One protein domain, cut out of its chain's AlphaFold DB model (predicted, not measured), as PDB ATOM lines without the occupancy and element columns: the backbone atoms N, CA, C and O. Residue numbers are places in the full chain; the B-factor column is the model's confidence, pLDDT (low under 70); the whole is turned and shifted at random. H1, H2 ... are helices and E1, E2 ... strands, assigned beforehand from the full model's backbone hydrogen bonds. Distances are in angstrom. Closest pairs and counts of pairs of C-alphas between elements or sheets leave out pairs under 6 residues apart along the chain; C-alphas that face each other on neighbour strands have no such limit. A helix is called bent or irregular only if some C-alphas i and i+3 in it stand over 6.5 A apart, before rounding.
ATOM      1  N   THR A   3     -25.089  29.493  35.103       88.62
ATOM      2  CA  THR A   3     -24.101  28.453  34.828       88.62
ATOM      3  C   THR A   3     -24.759  27.090  34.936       88.62
ATOM      4  O   THR A   3     -25.432  26.819  35.929       88.62
ATOM      5  N   THR A   4     -24.568  26.233  33.936       87.81
ATOM      6  CA  THR A   4     -25.031  24.839  33.973       87.81
ATOM      7  C   THR A   4     -23.906  23.895  33.571       87.81
ATOM      8  O   THR A   4     -23.070  24.229  32.731       87.81
ATOM      9  N   ARG A   5     -23.882  22.708  34.185       90.00
ATOM     10  CA  ARG A   5     -22.940  21.638  33.853       90.00
ATOM     11  C   ARG A   5     -23.678  20.310  33.753       90.00
ATOM     12  O   ARG A   5     -24.196  19.843  34.763       90.00
ATOM     13  N   SER A   6     -23.693  19.719  32.565       87.06
ATOM     14  CA  SER A   6     -24.318  18.423  32.280       87.06
ATOM     15  C   SER A   6     -25.804  18.366  32.659       87.06
ATOM     16  O   SER A   6     -26.270  17.368  33.204       87.06
ATOM     17  N   VAL A   7     -26.546  19.453  32.424       87.31
ATOM     18  CA  VAL A   7     -27.981  19.540  32.752       87.31
ATOM     19  C   VAL A   7     -28.822  19.497  31.485       87.31
ATOM     20  O   VAL A   7     -29.800  18.750  31.416       87.31
ATOM     21  N   LEU A   8     -28.450  20.278  30.469       91.69
ATOM     22  CA  LEU A   8     -29.210  20.376  29.222       91.69
ATOM     23  C   LEU A   8     -29.190  19.084  28.418       91.69
ATOM     24  O   LEU A   8     -30.152  18.823  27.697       91.69
ATOM     25  N   ILE A   9     -28.160  18.254  28.588       91.75
ATOM     26  CA  ILE A   9     -28.098  16.912  28.003       91.75
ATOM     27  C   ILE A   9     -29.314  16.043  28.372       91.75
ATOM     28  O   ILE A   9     -29.670  15.118  27.652       91.75
ATOM     29  N   TYR A  10     -30.014  16.345  29.468       90.00
ATOM     30  CA  TYR A  10     -31.216  15.609  29.857       90.00
ATOM     31  C   TYR A  10     -32.527  16.257  29.392       90.00
ATOM     32  O   TYR A  10     -33.576  15.619  29.523       90.00
ATOM     33  N   VAL A  11     -32.478  17.472  28.837       89.56
ATOM     34  CA  VAL A  11     -33.638  18.294  28.470       89.56
ATOM     35  C   VAL A  11     -33.971  18.118  26.989       89.56
ATOM     36  O   VAL A  11     -33.160  18.423  26.118       89.56
ATOM     37  N   SER A  12     -35.192  17.671  26.690       88.44
ATOM     38  CA  SER A  12     -35.687  17.559  25.309       88.44
ATOM     39  C   SER A  12     -35.936  18.934  24.676       88.44
ATOM     40  O   SER A  12     -35.506  19.217  23.565       88.44
ATOM     41  N   ALA A  13     -36.590  19.844  25.403       91.88
ATOM     42  CA  ALA A  13     -36.941  21.177  24.912       91.88
ATOM     43  C   ALA A  13     -35.795  22.197  25.081       91.88
ATOM     44  O   ALA A  13     -35.954  23.211  25.766       91.88
ATOM     45  N   LYS A  14     -34.635  21.939  24.461       93.38
ATOM     46  CA  LYS A  14     -33.416  22.760  24.620       93.38
ATOM     47  C   LYS A  14     -33.645  24.238  24.293       93.38
ATOM     48  O   LYS A  14     -33.315  25.090  25.113       93.38
ATOM     49  N   GLN A  15     -34.325  24.554  23.189       96.25
ATOM     50  CA  GLN A  15     -34.647  25.946  22.835       96.25
ATOM     51  C   GLN A  15     -35.432  26.670  23.939       96.25
ATOM     52  O   GLN A  15     -35.159  27.828  24.252       96.25
ATOM     53  N   ARG A  16     -36.395  25.988  24.573       96.19
ATOM     54  CA  ARG A  16     -37.174  26.573  25.672       96.19
ATOM     55  C   ARG A  16     -36.287  26.867  26.879       96.19
ATOM     56  O   ARG A  16     -36.452  27.915  27.493       96.19
ATOM     57  N   ALA A  17     -35.343  25.981  27.196       95.25
ATOM     58  CA  ALA A  17     -34.385  26.217  28.273       95.25
ATOM     59  C   ALA A  17     -33.543  27.477  28.010       95.25
ATOM     60  O   ALA A  17     -33.404  28.309  28.903       95.25
ATOM     61  N   PHE A  18     -33.072  27.680  26.775       96.06
ATOM     62  CA  PHE A  18     -32.338  28.896  26.402       96.06
ATOM     63  C   PHE A  18     -33.179  30.163  26.517       96.06
ATOM     64  O   PHE A  18     -32.687  31.167  27.031       96.06
ATOM     65  N   ASN A  19     -34.446  30.115  26.104       96.62
ATOM     66  CA  ASN A  19     -35.359  31.248  26.255       96.62
ATOM     67  C   ASN A  19     -35.552  31.614  27.737       96.62
ATOM     68  O   ASN A  19     -35.535  32.792  28.091       96.62
ATOM     69  N   GLU A  20     -35.683  30.617  28.617       95.81
ATOM     70  CA  GLU A  20     -35.774  30.851  30.062       95.81
ATOM     71  C   GLU A  20     -34.471  31.405  30.641       95.81
ATOM     72  O   GLU A  20     -34.520  32.334  31.447       95.81
ATOM     73  N   PHE A  21     -33.309  30.905  30.205       95.19
ATOM     74  CA  PHE A  21     -32.021  31.475  30.604       95.19
ATOM     75  C   PHE A  21     -31.913  32.939  30.196       95.19
ATOM     76  O   PHE A  21     -31.560  33.774  31.024       95.19
ATOM     77  N   TYR A  22     -32.260  33.270  28.954       94.62
ATOM     78  CA  TYR A  22     -32.237  34.649  28.481       94.62
ATOM     79  C   TYR A  22     -33.176  35.543  29.299       94.62
ATOM     80  O   TYR A  22     -32.776  36.615  29.746       94.62
ATOM     81  N   ARG A  23     -34.394  35.066  29.589       94.88
ATOM     82  CA  ARG A  23     -35.402  35.804  30.366       94.88
ATOM     83  C   ARG A  23     -34.926  36.186  31.771       94.88
ATOM     84  O   ARG A  23     -35.286  37.255  32.260       94.88
ATOM     85  N   VAL A  24     -34.176  35.316  32.451       94.00
ATOM     86  CA  VAL A  24     -33.744  35.554  33.847       94.00
ATOM     87  C   VAL A  24     -32.429  36.326  33.955       94.00
ATOM     88  O   VAL A  24     -32.093  36.843  35.023       94.00
ATOM     89  N   VAL A  25     -31.662  36.402  32.870       92.44
ATOM     90  CA  VAL A  25     -30.382  37.103  32.845       92.44
ATOM     91  C   VAL A  25     -30.635  38.610  32.695       92.44
ATOM     92  O   VAL A  25     -31.275  39.070  31.757       92.44
ATOM     93  N   LYS A  26     -30.129  39.405  33.649       86.50
ATOM     94  CA  LYS A  26     -30.183  40.881  33.596       86.50
ATOM     95  C   LYS A  26     -29.409  41.422  32.377       86.50
ATOM     96  O   LYS A  26     -28.518  40.722  31.895       86.50
ATOM     97  N   PRO A  27     -29.650  42.671  31.930       84.81
ATOM     98  CA  PRO A  27     -28.831  43.309  30.895       84.81
ATOM     99  C   PRO A  27     -27.328  43.172  31.189       84.81
ATOM    100  O   PRO A  27     -26.904  43.358  32.331       84.81
ATOM    101  N   ASN A  28     -26.537  42.814  30.172       84.56
ATOM    102  CA  ASN A  28     -25.101  42.472  30.253       84.56
ATOM    103  C   ASN A  28     -24.749  41.208  31.059       84.56
ATOM    104  O   ASN A  28     -23.575  40.933  31.319       84.56
ATOM    105  N   GLY A  29     -25.738  40.425  31.485       89.12
ATOM    106  CA  GLY A  29     -25.484  39.160  32.149       89.12
ATOM    107  C   GLY A  29     -25.029  38.069  31.171       89.12
ATOM    108  O   GLY A  29     -25.281  38.125  29.972       89.12
ATOM    109  N   ARG A  30     -24.331  37.064  31.709       93.19
ATOM    110  CA  ARG A  30     -23.700  35.983  30.939       93.19
ATOM    111  C   ARG A  30     -24.346  34.630  31.220       93.19
ATOM    112  O   ARG A  30     -24.775  34.382  32.353       93.19
ATOM    113  N   LEU A  31     -24.349  33.767  30.211       93.25
ATOM    114  CA  LEU A  31     -24.676  32.346  30.291       93.25
ATOM    115  C   LEU A  31     -23.391  31.553  30.020       93.25
ATOM    116  O   LEU A  31     -22.687  31.841  29.059       93.25
ATOM    117  N   SER A  32     -23.073  30.591  30.880       94.06
ATOM    118  CA  SER A  32     -21.937  29.682  30.719       94.06
ATOM    119  C   SER A  32     -22.444  28.252  30.842       94.06
ATOM    120  O   SER A  32     -23.104  27.907  31.819       94.06
ATOM    121  N   ILE A  33     -22.186  27.431  29.831       92.56
ATOM    122  CA  ILE A  33     -22.721  26.075  29.758       92.56
ATOM    123  C   ILE A  33     -21.570  25.120  29.466       92.56
ATOM    124  O   ILE A  33     -20.764  25.373  28.575       92.56
ATOM    125  N   PHE A  34     -21.521  24.020  30.210       93.88
ATOM    126  CA  PHE A  34     -20.667  22.877  29.928       93.88
ATOM    127  C   PHE A  34     -21.545  21.637  29.735       93.88
ATOM    128  O   PHE A  34     -22.113  21.139  30.706       93.88
ATOM    129  N   GLU A  35     -21.680  21.132  28.509       92.88
ATOM    130  CA  GLU A  35     -22.485  19.938  28.213       92.88
ATOM    131  C   GLU A  35     -21.660  18.895  27.453       92.88
ATOM    132  O   GLU A  35     -20.897  19.265  26.556       92.88
ATOM    133  N   PRO A  36     -21.824  17.598  27.763       92.06
ATOM    134  CA  PRO A  36     -21.276  16.541  26.927       92.06
ATOM    135  C   PRO A  36     -21.994  16.501  25.571       92.06
ATOM    136  O   PRO A  36     -23.222  16.563  25.517       92.06
ATOM    137  N   ILE A  37     -21.242  16.315  24.484       91.94
ATOM    138  CA  ILE A  37     -21.792  16.052  23.145       91.94
ATOM    139  C   ILE A  37     -21.703  14.546  22.871       91.94
ATOM    140  O   ILE A  37     -20.835  14.079  22.134       91.94
ATOM    141  N   ASN A  38     -22.590  13.755  23.488       89.75
ATOM    142  CA  ASN A  38     -22.526  12.287  23.390       89.75
ATOM    143  C   ASN A  38     -22.682  11.778  21.953       89.75
ATOM    144  O   ASN A  38     -22.175  10.703  21.630       89.75
ATOM    145  N   ARG A  39     -23.340  12.544  21.070       88.56
ATOM    146  CA  ARG A  39     -23.490  12.133  19.673       88.56
ATOM    147  C   ARG A  39     -22.169  12.029  18.917       88.56
ATOM    148  O   ARG A  39     -22.091  11.275  17.955       88.56
ATOM    149  N   PHE A  40     -21.117  12.707  19.368       87.06
ATOM    150  CA  PHE A  40     -19.788  12.553  18.780       87.06
ATOM    151  C   PHE A  40     -19.300  11.092  18.811       87.06
ATOM    152  O   PHE A  40     -18.695  10.623  17.852       87.06
ATOM    153  N   GLY A  41     -19.592  10.362  19.893       82.12
ATOM    154  CA  GLY A  41     -19.186   8.965  20.079       82.12
ATOM    155  C   GLY A  41     -20.238   7.928  19.672       82.12
ATOM    156  O   GLY A  41     -20.028   6.740  19.910       82.12
ATOM    157  N   PHE A  42     -21.374   8.347  19.102       84.06
ATOM    158  CA  PHE A  42     -22.517   7.466  18.851       84.06
ATOM    159  C   PHE A  42     -22.912   7.415  17.359       84.06
ATOM    160  O   PHE A  42     -23.015   8.463  16.724       84.06
ATOM    161  N   PRO A  43     -23.235   6.230  16.797       83.88
ATOM    162  CA  PRO A  43     -23.183   4.917  17.438       83.88
ATOM    163  C   PRO A  43     -21.745   4.423  17.624       83.88
ATOM    164  O   PRO A  43     -20.888   4.633  16.770       83.88
ATOM    165  N   GLU A  44     -21.506   3.699  18.717       85.81
ATOM    166  CA  GLU A  44     -20.268   2.936  18.880       85.81
ATOM    167  C   GLU A  44     -20.110   1.897  17.755       85.81
ATOM    168  O   GLU A  44     -21.094   1.417  17.173       85.81
ATOM    169  N   LEU A  45     -18.863   1.488  17.495       89.38
ATOM    170  CA  LEU A  45     -18.583   0.374  16.591       89.38
ATOM    171  C   LEU A  45     -19.348  -0.889  17.036       89.38
ATOM    172  O   LEU A  45     -19.535  -1.117  18.235       89.38
ATOM    173  N   PRO A  46     -19.772  -1.767  16.104       87.12
ATOM    174  CA  PRO A  46     -20.599  -2.925  16.446       87.12
ATOM    175  C   PRO A  46     -20.014  -3.825  17.544       87.12
ATOM    176  O   PRO A  46     -20.776  -4.336  18.369       87.12
ATOM    177  N   HIS A  47     -18.685  -3.965  17.572       91.06
ATOM    178  CA  HIS A  47     -17.930  -4.782  18.522       91.06
ATOM    179  C   HIS A  47     -17.530  -4.068  19.816       91.06
ATOM    180  O   HIS A  47     -16.912  -4.693  20.665       91.06
ATOM    181  N   MET A  48     -17.896  -2.798  19.986       91.12
ATOM    182  CA  MET A  48     -17.615  -2.027  21.196       91.12
ATOM    183  C   MET A  48     -18.879  -1.879  22.040       91.12
ATOM    184  O   MET A  48     -19.973  -1.771  21.486       91.12
ATOM    185  N   PHE A  49     -18.765  -1.914  23.361       88.69
ATOM    186  CA  PHE A  49     -19.861  -1.596  24.274       88.69
ATOM    187  C   PHE A  49     -19.319  -0.835  25.480       88.69
ATOM    188  O   PHE A  49     -18.541  -1.401  26.246       88.69
ATOM    189  N   TRP A  50     -19.705   0.435  25.631       86.38
ATOM    190  CA  TRP A  50     -19.175   1.335  26.668       86.38
ATOM    191  C   TRP A  50     -17.645   1.396  26.645       86.38
ATOM    192  O   TRP A  50     -16.985   1.378  27.678       86.38
ATOM    193  N   GLY A  51     -17.083   1.401  25.434       87.31
ATOM    194  CA  GLY A  51     -15.639   1.431  25.215       87.31
ATOM    195  C   GLY A  51     -14.897   0.121  25.522       87.31
ATOM    196  O   GLY A  51     -13.668   0.132  25.507       87.31
ATOM    197  N   TYR A  52     -15.591  -0.995  25.768       88.25
ATOM    198  CA  TYR A  52     -14.984  -2.327  25.885       88.25
ATOM    199  C   TYR A  52     -15.160  -3.134  24.596       88.25
ATOM    200  O   TYR A  52     -16.245  -3.131  24.009       88.25
ATOM    201  N   ASP A  53     -14.119  -3.860  24.179       90.00
ATOM    202  CA  ASP A  53     -14.222  -4.834  23.088       90.00
ATOM    203  C   ASP A  53     -15.029  -6.052  23.560       90.00
ATOM    204  O   ASP A  53     -14.634  -6.788  24.466       90.00
ATOM    205  N   VAL A  54     -16.187  -6.259  22.937       91.38
ATOM    206  CA  VAL A  54     -17.133  -7.338  23.240       91.38
ATOM    207  C   VAL A  54     -17.191  -8.388  22.131       91.38
ATOM    208  O   VAL A  54     -18.160  -9.143  22.044       91.38
ATOM    209  N   THR A  55     -16.162  -8.477  21.281       93.31
ATOM    210  CA  THR A  55     -16.095  -9.437  20.166       93.31
ATOM    211  C   THR A  55     -16.334 -10.878  20.615       93.31
ATOM    212  O   THR A  55     -17.110 -11.601  19.986       93.31
ATOM    213  N   SER A  56     -15.757 -11.281  21.748       91.44
ATOM    214  CA  SER A  56     -15.911 -12.626  22.320       91.44
ATOM    215  C   SER A  56     -17.340 -12.943  22.788       91.44
ATOM    216  O   SER A  56     -17.736 -14.107  22.818       91.44
ATOM    217  N   VAL A  57     -18.141 -11.922  23.109       84.62
ATOM    218  CA  VAL A  57     -19.504 -12.040  23.661       84.62
ATOM    219  C   VAL A  57     -20.536 -11.260  22.839       84.62
ATOM    220  O   VAL A  57     -21.590 -10.863  23.344       84.62
ATOM    221  N   MET A  58     -20.275 -11.085  21.540       85.56
ATOM    222  CA  MET A  58     -21.035 -10.210  20.637       85.56
ATOM    223  C   MET A  58     -22.552 -10.436  20.691       85.56
ATOM    224  O   MET A  58     -23.334  -9.487  20.700       85.56
ATOM    225  N   LYS A  59     -22.986 -11.701  20.777       76.44
ATOM    226  CA  LYS A  59     -24.411 -12.066  20.863       76.44
ATOM    227  C   LYS A  59     -25.082 -11.511  22.122       76.44
ATOM    228  O   LYS A  59     -26.236 -11.096  22.060       76.44
ATOM    229  N   ILE A  60     -24.386 -11.523  23.260       77.62
ATOM    230  CA  ILE A  60     -24.900 -11.000  24.534       77.62
ATOM    231  C   ILE A  60     -24.920  -9.473  24.473       77.62
ATOM    232  O   ILE A  60     -25.957  -8.868  24.745       77.62
ATOM    233  N   ALA A  61     -23.828  -8.860  24.014       84.12
ATOM    234  CA  ALA A  61     -23.742  -7.411  23.862       84.12
ATOM    235  C   ALA A  61     -24.851  -6.855  22.953       84.12
ATOM    236  O   ALA A  61     -25.469  -5.845  23.274       84.12
ATOM    237  N   GLN A  62     -25.176  -7.539  21.852       82.38
ATOM    238  CA  GLN A  62     -26.282  -7.150  20.971       82.38
ATOM    239  C   GLN A  62     -27.647  -7.176  21.672       82.38
ATOM    240  O   GLN A  62     -28.454  -6.276  21.443       82.38
ATOM    241  N   LYS A  63     -27.907  -8.163  22.540       74.69
ATOM    242  CA  LYS A  63     -29.158  -8.230  23.315       74.69
ATOM    243  C   LYS A  63     -29.276  -7.055  24.280       74.69
ATOM    244  O   LYS A  63     -30.304  -6.390  24.293       74.69
ATOM    245  N   VAL A  64     -28.214  -6.773  25.032       81.25
ATOM    246  CA  VAL A  64     -28.170  -5.640  25.969       81.25
ATOM    247  C   VAL A  64     -28.351  -4.313  25.227       81.25
ATOM    248  O   VAL A  64     -29.209  -3.511  25.587       81.25
ATOM    249  N   LYS A  65     -27.623  -4.109  24.120       84.56
ATOM    250  CA  LYS A  65     -27.781  -2.928  23.256       84.56
ATOM    251  C   LYS A  65     -29.217  -2.768  22.751       84.56
ATOM    252  O   LYS A  65     -29.704  -1.645  22.668       84.56
ATOM    253  N   ALA A  66     -29.898  -3.862  22.405       79.50
ATOM    254  CA  ALA A  66     -31.291  -3.819  21.963       79.50
ATOM    255  C   ALA A  66     -32.246  -3.388  23.088       79.50
ATOM    256  O   ALA A  66     -33.135  -2.578  22.833       79.50
ATOM    257  N   VAL A  67     -32.032  -3.865  24.322       74.12
ATOM    258  CA  VAL A  67     -32.788  -3.409  25.505       74.12
ATOM    259  C   VAL A  67     -32.612  -1.902  25.694       74.12
ATOM    260  O   VAL A  67     -33.600  -1.175  25.742       74.12
ATOM    261  N   TYR A  68     -31.370  -1.410  25.711       84.12
ATOM    262  CA  TYR A  68     -31.103   0.018  25.908       84.12
ATOM    263  C   TYR A  68     -31.643   0.892  24.775       84.12
ATOM    264  O   TYR A  68     -32.214   1.938  25.056       84.12
ATOM    265  N   ARG A  69     -31.568   0.451  23.510       83.06
ATOM    266  CA  ARG A  69     -32.198   1.165  22.381       83.06
ATOM    267  C   ARG A  69     -33.718   1.261  22.506       83.06
ATOM    268  O   ARG A  69     -34.294   2.225  22.019       83.06
ATOM    269  N   GLY A  70     -34.366   0.269  23.120       72.25
ATOM    270  CA  GLY A  70     -35.801   0.318  23.400       72.25
ATOM    271  C   GLY A  70     -36.165   1.336  24.485       72.25
ATOM    272  O   GLY A  70     -37.219   1.956  24.402       72.25
ATOM    273  N   LEU A  71     -35.288   1.525  25.477       72.50
ATOM    274  CA  LEU A  71     -35.472   2.493  26.567       72.50
ATOM    275  C   LEU A  71     -35.114   3.926  26.147       72.50
ATOM    276  O   LEU A  71     -35.818   4.870  26.497       72.50
ATOM    277  N   GLN A  72     -34.031   4.078  25.385       78.44
ATOM    278  CA  GLN A  72     -33.516   5.346  24.871       78.44
ATOM    279  C   GLN A  72     -33.266   5.233  23.360       78.44
ATOM    280  O   GLN A  72     -32.154   4.906  22.929       78.44
ATOM    281  N   PRO A  73     -34.290   5.482  22.526       83.56
ATOM    282  CA  PRO A  73     -34.111   5.490  21.081       83.56
ATOM    283  C   PRO A  73     -33.167   6.639  20.675       83.56
ATOM    284  O   PRO A  73     -33.456   7.789  21.015       83.56
ATOM    285  N   PRO A  74     -32.069   6.379  19.934       81.62
ATOM    286  CA  PRO A  74     -31.024   7.379  19.674       81.62
ATOM    287  C   PRO A  74     -31.480   8.657  18.970       81.62
ATOM    288  O   PRO A  74     -30.838   9.693  19.110       81.62
ATOM    289  N   ASP A  75     -32.561   8.580  18.197       82.94
ATOM    290  CA  ASP A  75     -33.070   9.710  17.415       82.94
ATOM    291  C   ASP A  75     -33.992  10.628  18.228       82.94
ATOM    292  O   ASP A  75     -34.292  11.739  17.802       82.94
ATOM    293  N   THR A  76     -34.454  10.172  19.394       83.75
ATOM    294  CA  THR A  76     -35.379  10.921  20.260       83.75
ATOM    295  C   THR A  76     -34.854  11.118  21.677       83.75
ATOM    296  O   THR A  76     -35.513  11.768  22.485       83.75
ATOM    297  N   ASP A  77     -33.715  10.515  22.020       88.00
ATOM    298  CA  ASP A  77     -33.110  10.656  23.338       88.00
ATOM    299  C   ASP A  77     -32.460  12.041  23.474       88.00
ATOM    300  O   ASP A  77     -31.513  12.327  22.740       88.00
ATOM    301  N   PRO A  78     -32.871  12.874  24.451       89.62
ATOM    302  CA  PRO A  78     -32.271  14.185  24.696       89.62
ATOM    303  C   PRO A  78     -30.751  14.187  24.869       89.62
ATOM    304  O   PRO A  78     -30.120  15.231  24.706       89.62
ATOM    305  N   MET A  79     -30.170  13.043  25.243       91.00
ATOM    306  CA  MET A  79     -28.724  12.901  25.398       91.00
ATOM    307  C   MET A  79     -27.990  12.725  24.063       91.00
ATOM    308  O   MET A  79     -26.782  12.930  24.013       91.00
ATOM    309  N   LEU A  80     -28.695  12.325  23.003       90.75
ATOM    310  CA  LEU A  80     -28.156  11.986  21.684       90.75
ATOM    311  C   LEU A  80     -28.787  12.809  20.550       90.75
ATOM    312  O   LEU A  80     -28.355  12.684  19.410       90.75
ATOM    313  N   ASP A  81     -29.790  13.639  20.822       89.81
ATOM    314  CA  ASP A  81     -30.560  14.375  19.808       89.81
ATOM    315  C   ASP A  81     -29.982  15.753  19.439       89.81
ATOM    316  O   ASP A  81     -30.658  16.546  18.787       89.81
ATOM    317  N   PHE A  82     -28.751  16.060  19.859       92.00
ATOM    318  CA  PHE A  82     -28.121  17.353  19.604       92.00
ATOM    319  C   PHE A  82     -26.605  17.256  19.412       92.00
ATOM    320  O   PHE A  82     -25.933  16.338  19.893       92.00
ATOM    321  N   HIS A  83     -26.081  18.268  18.736       92.06
ATOM    322  CA  HIS A  83     -24.676  18.544  18.495       92.06
ATOM    323  C   HIS A  83     -24.295  19.934  19.027       92.06
ATOM    324  O   HIS A  83     -25.133  20.725  19.463       92.06
ATOM    325  N   GLU A  84     -23.010  20.275  18.966       91.62
ATOM    326  CA  GLU A  84     -22.488  21.570  19.405       91.62
ATOM    327  C   GLU A  84     -23.131  22.760  18.665       91.62
ATOM    328  O   GLU A  84     -23.387  23.807  19.263       91.62
ATOM    329  N   ARG A  85     -23.465  22.584  17.379       92.56
ATOM    330  CA  ARG A  85     -24.116  23.616  16.554       92.56
ATOM    331  C   ARG A  85     -25.559  23.901  16.951       92.56
ATOM    332  O   ARG A  85     -26.002  25.047  16.846       92.56
ATOM    333  N   ASP A  86     -26.277  22.897  17.442       93.50
ATOM    334  CA  ASP A  86     -27.650  23.077  17.916       93.50
ATOM    335  C   ASP A  86     -27.676  23.991  19.141       93.50
ATOM    336  O   ASP A  86     -28.588  24.804  19.300       93.50
ATOM    337  N   MET A  87     -26.629  23.930  19.971       93.06
ATOM    338  CA  MET A  87     -26.515  24.801  21.135       93.06
ATOM    339  C   MET A  87     -26.262  26.258  20.762       93.06
ATOM    340  O   MET A  87     -26.869  27.145  21.365       93.06
ATOM    341  N   ILE A  88     -25.418  26.504  19.755       94.31
ATOM    342  CA  ILE A  88     -25.210  27.849  19.201       94.31
ATOM    343  C   ILE A  88     -26.542  28.394  18.688       94.31
ATOM    344  O   ILE A  88     -26.972  29.463  19.113       94.31
ATOM    345  N   THR A  89     -27.227  27.608  17.856       95.56
ATOM    346  CA  THR A  89     -28.517  27.978  17.259       95.56
ATOM    347  C   THR A  89     -29.551  28.311  18.339       95.56
ATOM    348  O   THR A  89     -30.238  29.330  18.259       95.56
ATOM    349  N   CYS A  90     -29.622  27.505  19.407       95.88
ATOM    350  CA  CYS A  90     -30.507  27.779  20.539       95.88
ATOM    351  C   CYS A  90     -30.198  29.121  21.218       95.88
ATOM    352  O   CYS A  90     -31.126  29.849  21.585       95.88
ATOM    353  N   ALA A  91     -28.915  29.456  21.380       95.44
ATOM    354  CA  ALA A  91     -28.487  30.708  21.996       95.44
ATOM    355  C   ALA A  91     -28.775  31.929  21.112       95.44
ATOM    356  O   ALA A  91     -29.298  32.927  21.614       95.44
ATOM    357  N   GLU A  92     -28.500  31.833  19.810       95.81
ATOM    358  CA  GLU A  92     -28.801  32.886  18.835       95.81
ATOM    359  C   GLU A  92     -30.301  33.191  18.803       95.81
ATOM    360  O   GLU A  92     -30.706  34.348  18.940       95.81
ATOM    361  N   HIS A  93     -31.135  32.150  18.708       97.31
ATOM    362  CA  HIS A  93     -32.591  32.286  18.706       97.31
ATOM    363  C   HIS A  93     -33.150  32.860  20.011       97.31
ATOM    364  O   HIS A  93     -34.124  33.610  19.976       97.31
ATOM    365  N   ALA A  94     -32.542  32.544  21.157       96.38
ATOM    366  CA  ALA A  94     -32.950  33.119  22.438       96.38
ATOM    367  C   ALA A  94     -32.556  34.600  22.584       96.38
ATOM    368  O   ALA A  94     -33.113  35.290  23.434       96.38
ATOM    369  N   GLY A  95     -31.634  35.102  21.754       95.12
ATOM    370  CA  GLY A  95     -31.234  36.510  21.715       95.12
ATOM    371  C   GLY A  95     -29.837  36.805  22.265       95.12
ATOM    372  O   GLY A  95     -29.474  37.982  22.376       95.12
ATOM    373  N   PHE A  96     -29.038  35.784  22.588       94.75
ATOM    374  CA  PHE A  96     -27.620  35.975  22.906       94.75
ATOM    375  C   PHE A  96     -26.856  36.420  21.647       94.75
ATOM    376  O   PHE A  96     -27.174  35.998  20.537       94.75
ATOM    377  N   LYS A  97     -25.885  37.329  21.806       89.44
ATOM    378  CA  LYS A  97     -25.174  37.968  20.680       89.44
ATOM    379  C   LYS A  97     -23.712  37.560  20.593       89.44
ATOM    380  O   LYS A  97     -23.241  37.186  19.530       89.44
ATOM    381  N   GLU A  98     -23.003  37.639  21.712       93.38
ATOM    382  CA  GLU A  98     -21.609  37.221  21.799       93.38
ATOM    383  C   GLU A  98     -21.564  35.772  22.293       93.38
ATOM    384  O   GLU A  98     -21.836  35.501  23.464       93.38
ATOM    385  N   ILE A  99     -21.295  34.838  21.379       94.38
ATOM    386  CA  ILE A  99     -21.298  33.398  21.649       94.38
ATOM    387  C   ILE A  99     -19.887  32.865  21.423       94.38
ATOM    388  O   ILE A  99     -19.334  32.985  20.333       94.38
ATOM    389  N   HIS A 100     -19.329  32.250  22.462       93.81
ATOM    390  CA  HIS A 100     -18.028  31.590  22.427       93.81
ATOM    391  C   HIS A 100     -18.244  30.090  22.621       93.81
ATOM    392  O   HIS A 100     -18.881  29.690  23.596       93.81
ATOM    393  N   LEU A 101     -17.730  29.274  21.699       92.44
ATOM    394  CA  LEU A 101     -17.766  27.815  21.791       92.44
ATOM    395  C   LEU A 101     -16.339  27.280  21.881       92.44
ATOM    396  O   LEU A 101     -15.518  27.541  21.006       92.44
ATOM    397  N   GLU A 102     -16.093  26.464  22.897       93.94
ATOM    398  CA  GLU A 102     -14.911  25.619  22.980       93.94
ATOM    399  C   GLU A 102     -15.365  24.160  22.955       93.94
ATOM    400  O   GLU A 102     -16.147  23.732  23.805       93.94
ATOM    401  N   LEU A 103     -14.901  23.407  21.956       91.38
ATOM    402  CA  LEU A 103     -15.148  21.972  21.849       91.38
ATOM    403  C   LEU A 103     -13.844  21.232  22.127       91.38
ATOM    404  O   LEU A 103     -12.885  21.339  21.364       91.38
ATOM    405  N   GLN A 104     -13.834  20.454  23.204       91.69
ATOM    406  CA  GLN A 104     -12.745  19.543  23.534       91.69
ATOM    407  C   GLN A 104     -13.227  18.106  23.339       91.69
ATOM    408  O   GLN A 104     -14.242  17.708  23.911       91.69
ATOM    409  N   ALA A 105     -12.503  17.332  22.532       88.50
ATOM    410  CA  ALA A 105     -12.764  15.915  22.313       88.50
ATOM    411  C   ALA A 105     -11.512  15.111  22.662       88.50
ATOM    412  O   ALA A 105     -10.415  15.416  22.197       88.50
ATOM    413  N   GLU A 106     -11.686  14.078  23.478       87.00
ATOM    414  CA  GLU A 106     -10.613  13.199  23.925       87.00
ATOM    415  C   GLU A 106     -11.054  11.745  23.752       87.00
ATOM    416  O   GLU A 106     -12.173  11.383  24.116       87.00
ATOM    417  N   ILE A 107     -10.176  10.908  23.195       81.69
ATOM    418  CA  ILE A 107     -10.396   9.463  23.089       81.69
ATOM    419  C   ILE A 107      -9.484   8.791  24.109       81.69
ATOM    420  O   ILE A 107      -8.261   8.824  23.976       81.69
ATOM    421  N   LYS A 108     -10.092   8.176  25.122       82.56
ATOM    422  CA  LYS A 108      -9.407   7.391  26.151       82.56
ATOM    423  C   LYS A 108      -9.831   5.933  26.054       82.56
ATOM    424  O   LYS A 108     -10.986   5.642  25.752       82.56
ATOM    425  N   ALA A 109      -8.895   5.026  26.323       79.50
ATOM    426  CA  ALA A 109      -9.241   3.633  26.565       79.50
ATOM    427  C   ALA A 109     -10.047   3.530  27.867       79.50
ATOM    428  O   ALA A 109      -9.759   4.249  28.827       79.50
ATOM    429  N   SER A 110     -11.042   2.646  27.895       82.69
ATOM    430  CA  SER A 110     -11.778   2.346  29.124       82.69
ATOM    431  C   SER A 110     -10.844   1.710  30.144       82.69
ATOM    432  O   SER A 110     -10.041   0.844  29.799       82.69
ATOM    433  N   GLU A 111     -10.962   2.122  31.401       85.06
ATOM    434  CA  GLU A 111     -10.224   1.491  32.491       85.06
ATOM    435  C   GLU A 111     -10.772   0.083  32.762       85.06
ATOM    436  O   GLU A 111     -11.967  -0.188  32.590       85.06
ATOM    437  N   GLU A 112      -9.905  -0.831  33.191       82.56
ATOM    438  CA  GLU A 112     -10.354  -2.128  33.695       82.56
ATOM    439  C   GLU A 112     -11.221  -1.917  34.941       82.56
ATOM    440  O   GLU A 112     -10.854  -1.179  35.855       82.56
ATOM    441  N   CYS A 113     -12.379  -2.574  34.992       78.75
ATOM    442  CA  CYS A 113     -13.265  -2.516  36.145       78.75
ATOM    443  C   CYS A 113     -13.605  -3.920  36.649       78.75
ATOM    444  O   CYS A 113     -13.664  -4.888  35.890       78.75
ATOM    445  N   ASP A 114     -13.831  -4.030  37.960       83.44
ATOM    446  CA  ASP A 114     -14.327  -5.262  38.567       83.44
ATOM    447  C   ASP A 114     -15.685  -5.647  37.962       83.44
ATOM    448  O   ASP A 114     -16.569  -4.807  37.795       83.44
ATOM    449  N   TRP A 115     -15.888  -6.936  37.696       73.94
ATOM    450  CA  TRP A 115     -17.109  -7.425  37.053       73.94
ATOM    451  C   TRP A 115     -18.385  -7.091  37.842       73.94
ATOM    452  O   TRP A 115     -19.404  -6.734  37.253       73.94
ATOM    453  N   ASN A 116     -18.349  -7.139  39.178       66.50
ATOM    454  CA  ASN A 116     -19.520  -6.771  39.979       66.50
ATOM    455  C   ASN A 116     -19.761  -5.259  39.964       66.50
ATOM    456  O   ASN A 116     -20.902  -4.814  40.097       66.50
ATOM    457  N   ALA A 117     -18.705  -4.453  39.849       72.81
ATOM    458  CA  ALA A 117     -18.835  -3.017  39.617       72.81
ATOM    459  C   ALA A 117     -19.441  -2.740  38.232       72.81
ATOM    460  O   ALA A 117     -20.388  -1.962  38.133       72.81
ATOM    461  N   PHE A 118     -18.988  -3.447  37.193       81.06
ATOM    462  CA  PHE A 118     -19.523  -3.337  35.836       81.06
ATOM    463  C   PHE A 118     -21.017  -3.674  35.773       81.06
ATOM    464  O   PHE A 118     -21.811  -2.893  35.254       81.06
ATOM    465  N   LEU A 119     -21.430  -4.788  36.388       75.00
ATOM    466  CA  LEU A 119     -22.837  -5.200  36.427       75.00
ATOM    467  C   LEU A 119     -23.752  -4.184  37.122       75.00
ATOM    468  O   LEU A 119     -24.930  -4.096  36.787       75.00
ATOM    469  N   ARG A 120     -23.213  -3.418  38.074       75.44
ATOM    470  CA  ARG A 120     -23.928  -2.374  38.825       75.44
ATOM    471  C   ARG A 120     -23.715  -0.972  38.254       75.44
ATOM    472  O   ARG A 120     -24.169  -0.001  38.849       75.44
ATOM    473  N   THR A 121     -23.026  -0.853  37.121       80.69
ATOM    474  CA  THR A 121     -22.842   0.424  36.435       80.69
ATOM    475  C   THR A 121     -23.987   0.633  35.455       80.69
ATOM    476  O   THR A 121     -24.245  -0.199  34.584       80.69
TER     477      THR A 121
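AT A GLANCE: This is residues 3 to 121 of the 460 residues of the protein "NAD-dependent epimerase/dehydratase family protein" of Firmicutes bacterium (UniProt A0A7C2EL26). The model is a loose rod with a lobe at each end. One lobe holds H1, H4 and a small pair of parallel strands, E1 and E2; the kinked H3 makes most of the other, H2 lies in the middle, and residues 113 to 121, with H5, stick out. Residues 95 to 114 run back along the length without a named element. The printed part has 119 residues, in the order E1 H1 E2 H2 H3 H4 H5, mostly helix by class, with under half of the residues in named elements. It is loose, with a radius of gyration of the C-alphas of 17.9 A and spans of 57 by 27 by 23 A.

HOW THE PARTS SIT: E1, residues 3 to 5, and E2, residues 31 to 34, are parallel neighbours at 11 degrees; N 4 and O 32 are 3.1 A apart and N 34 and O 4 are 3.0 A apart, both within hydrogen-bond range. With H1, residues 14 to 24, they form a strand-helix-strand unit, two parallel strands joined through a helix, with a right-handed crossover. H1 touches H4, residues 84 to 94, at a steep tilt of 45 degrees, the same way; their closest C-alphas, of Asn 19 and Ala 94, are 4.9 A apart. H2, residues 38 to 41, H3, residues 55 to 71, and H5, residues 115 to 119, touch no helix. Every O i to N i+4 pair is within hydrogen-bond range in H1, H4 and H5, and 11 of 13 are in H3; H2 is too short for such a pair.

IN THESE COORDINATES: E1 begins at C-alpha 3, (-24.101, 28.453, 34.828). H1 is 15.8 A long, H4 15.9 A and H3 23.6 A. H3 is irregular, with C-alphas 56 and 59 8.6 A apart, and has a kink of 42 degrees near residue 62. H5 ends at C-alpha 119, (-22.837, -5.200, 36.427).

THE WHOLE: The C-alphas of Pro 27 and Ser 56, the two farthest apart, are 58.0 A apart. The printed part has no cut. The links H2 to H3, H3 to H4 and H4 to H5 are long. Residue 116 alone is under 70 in pLDDT.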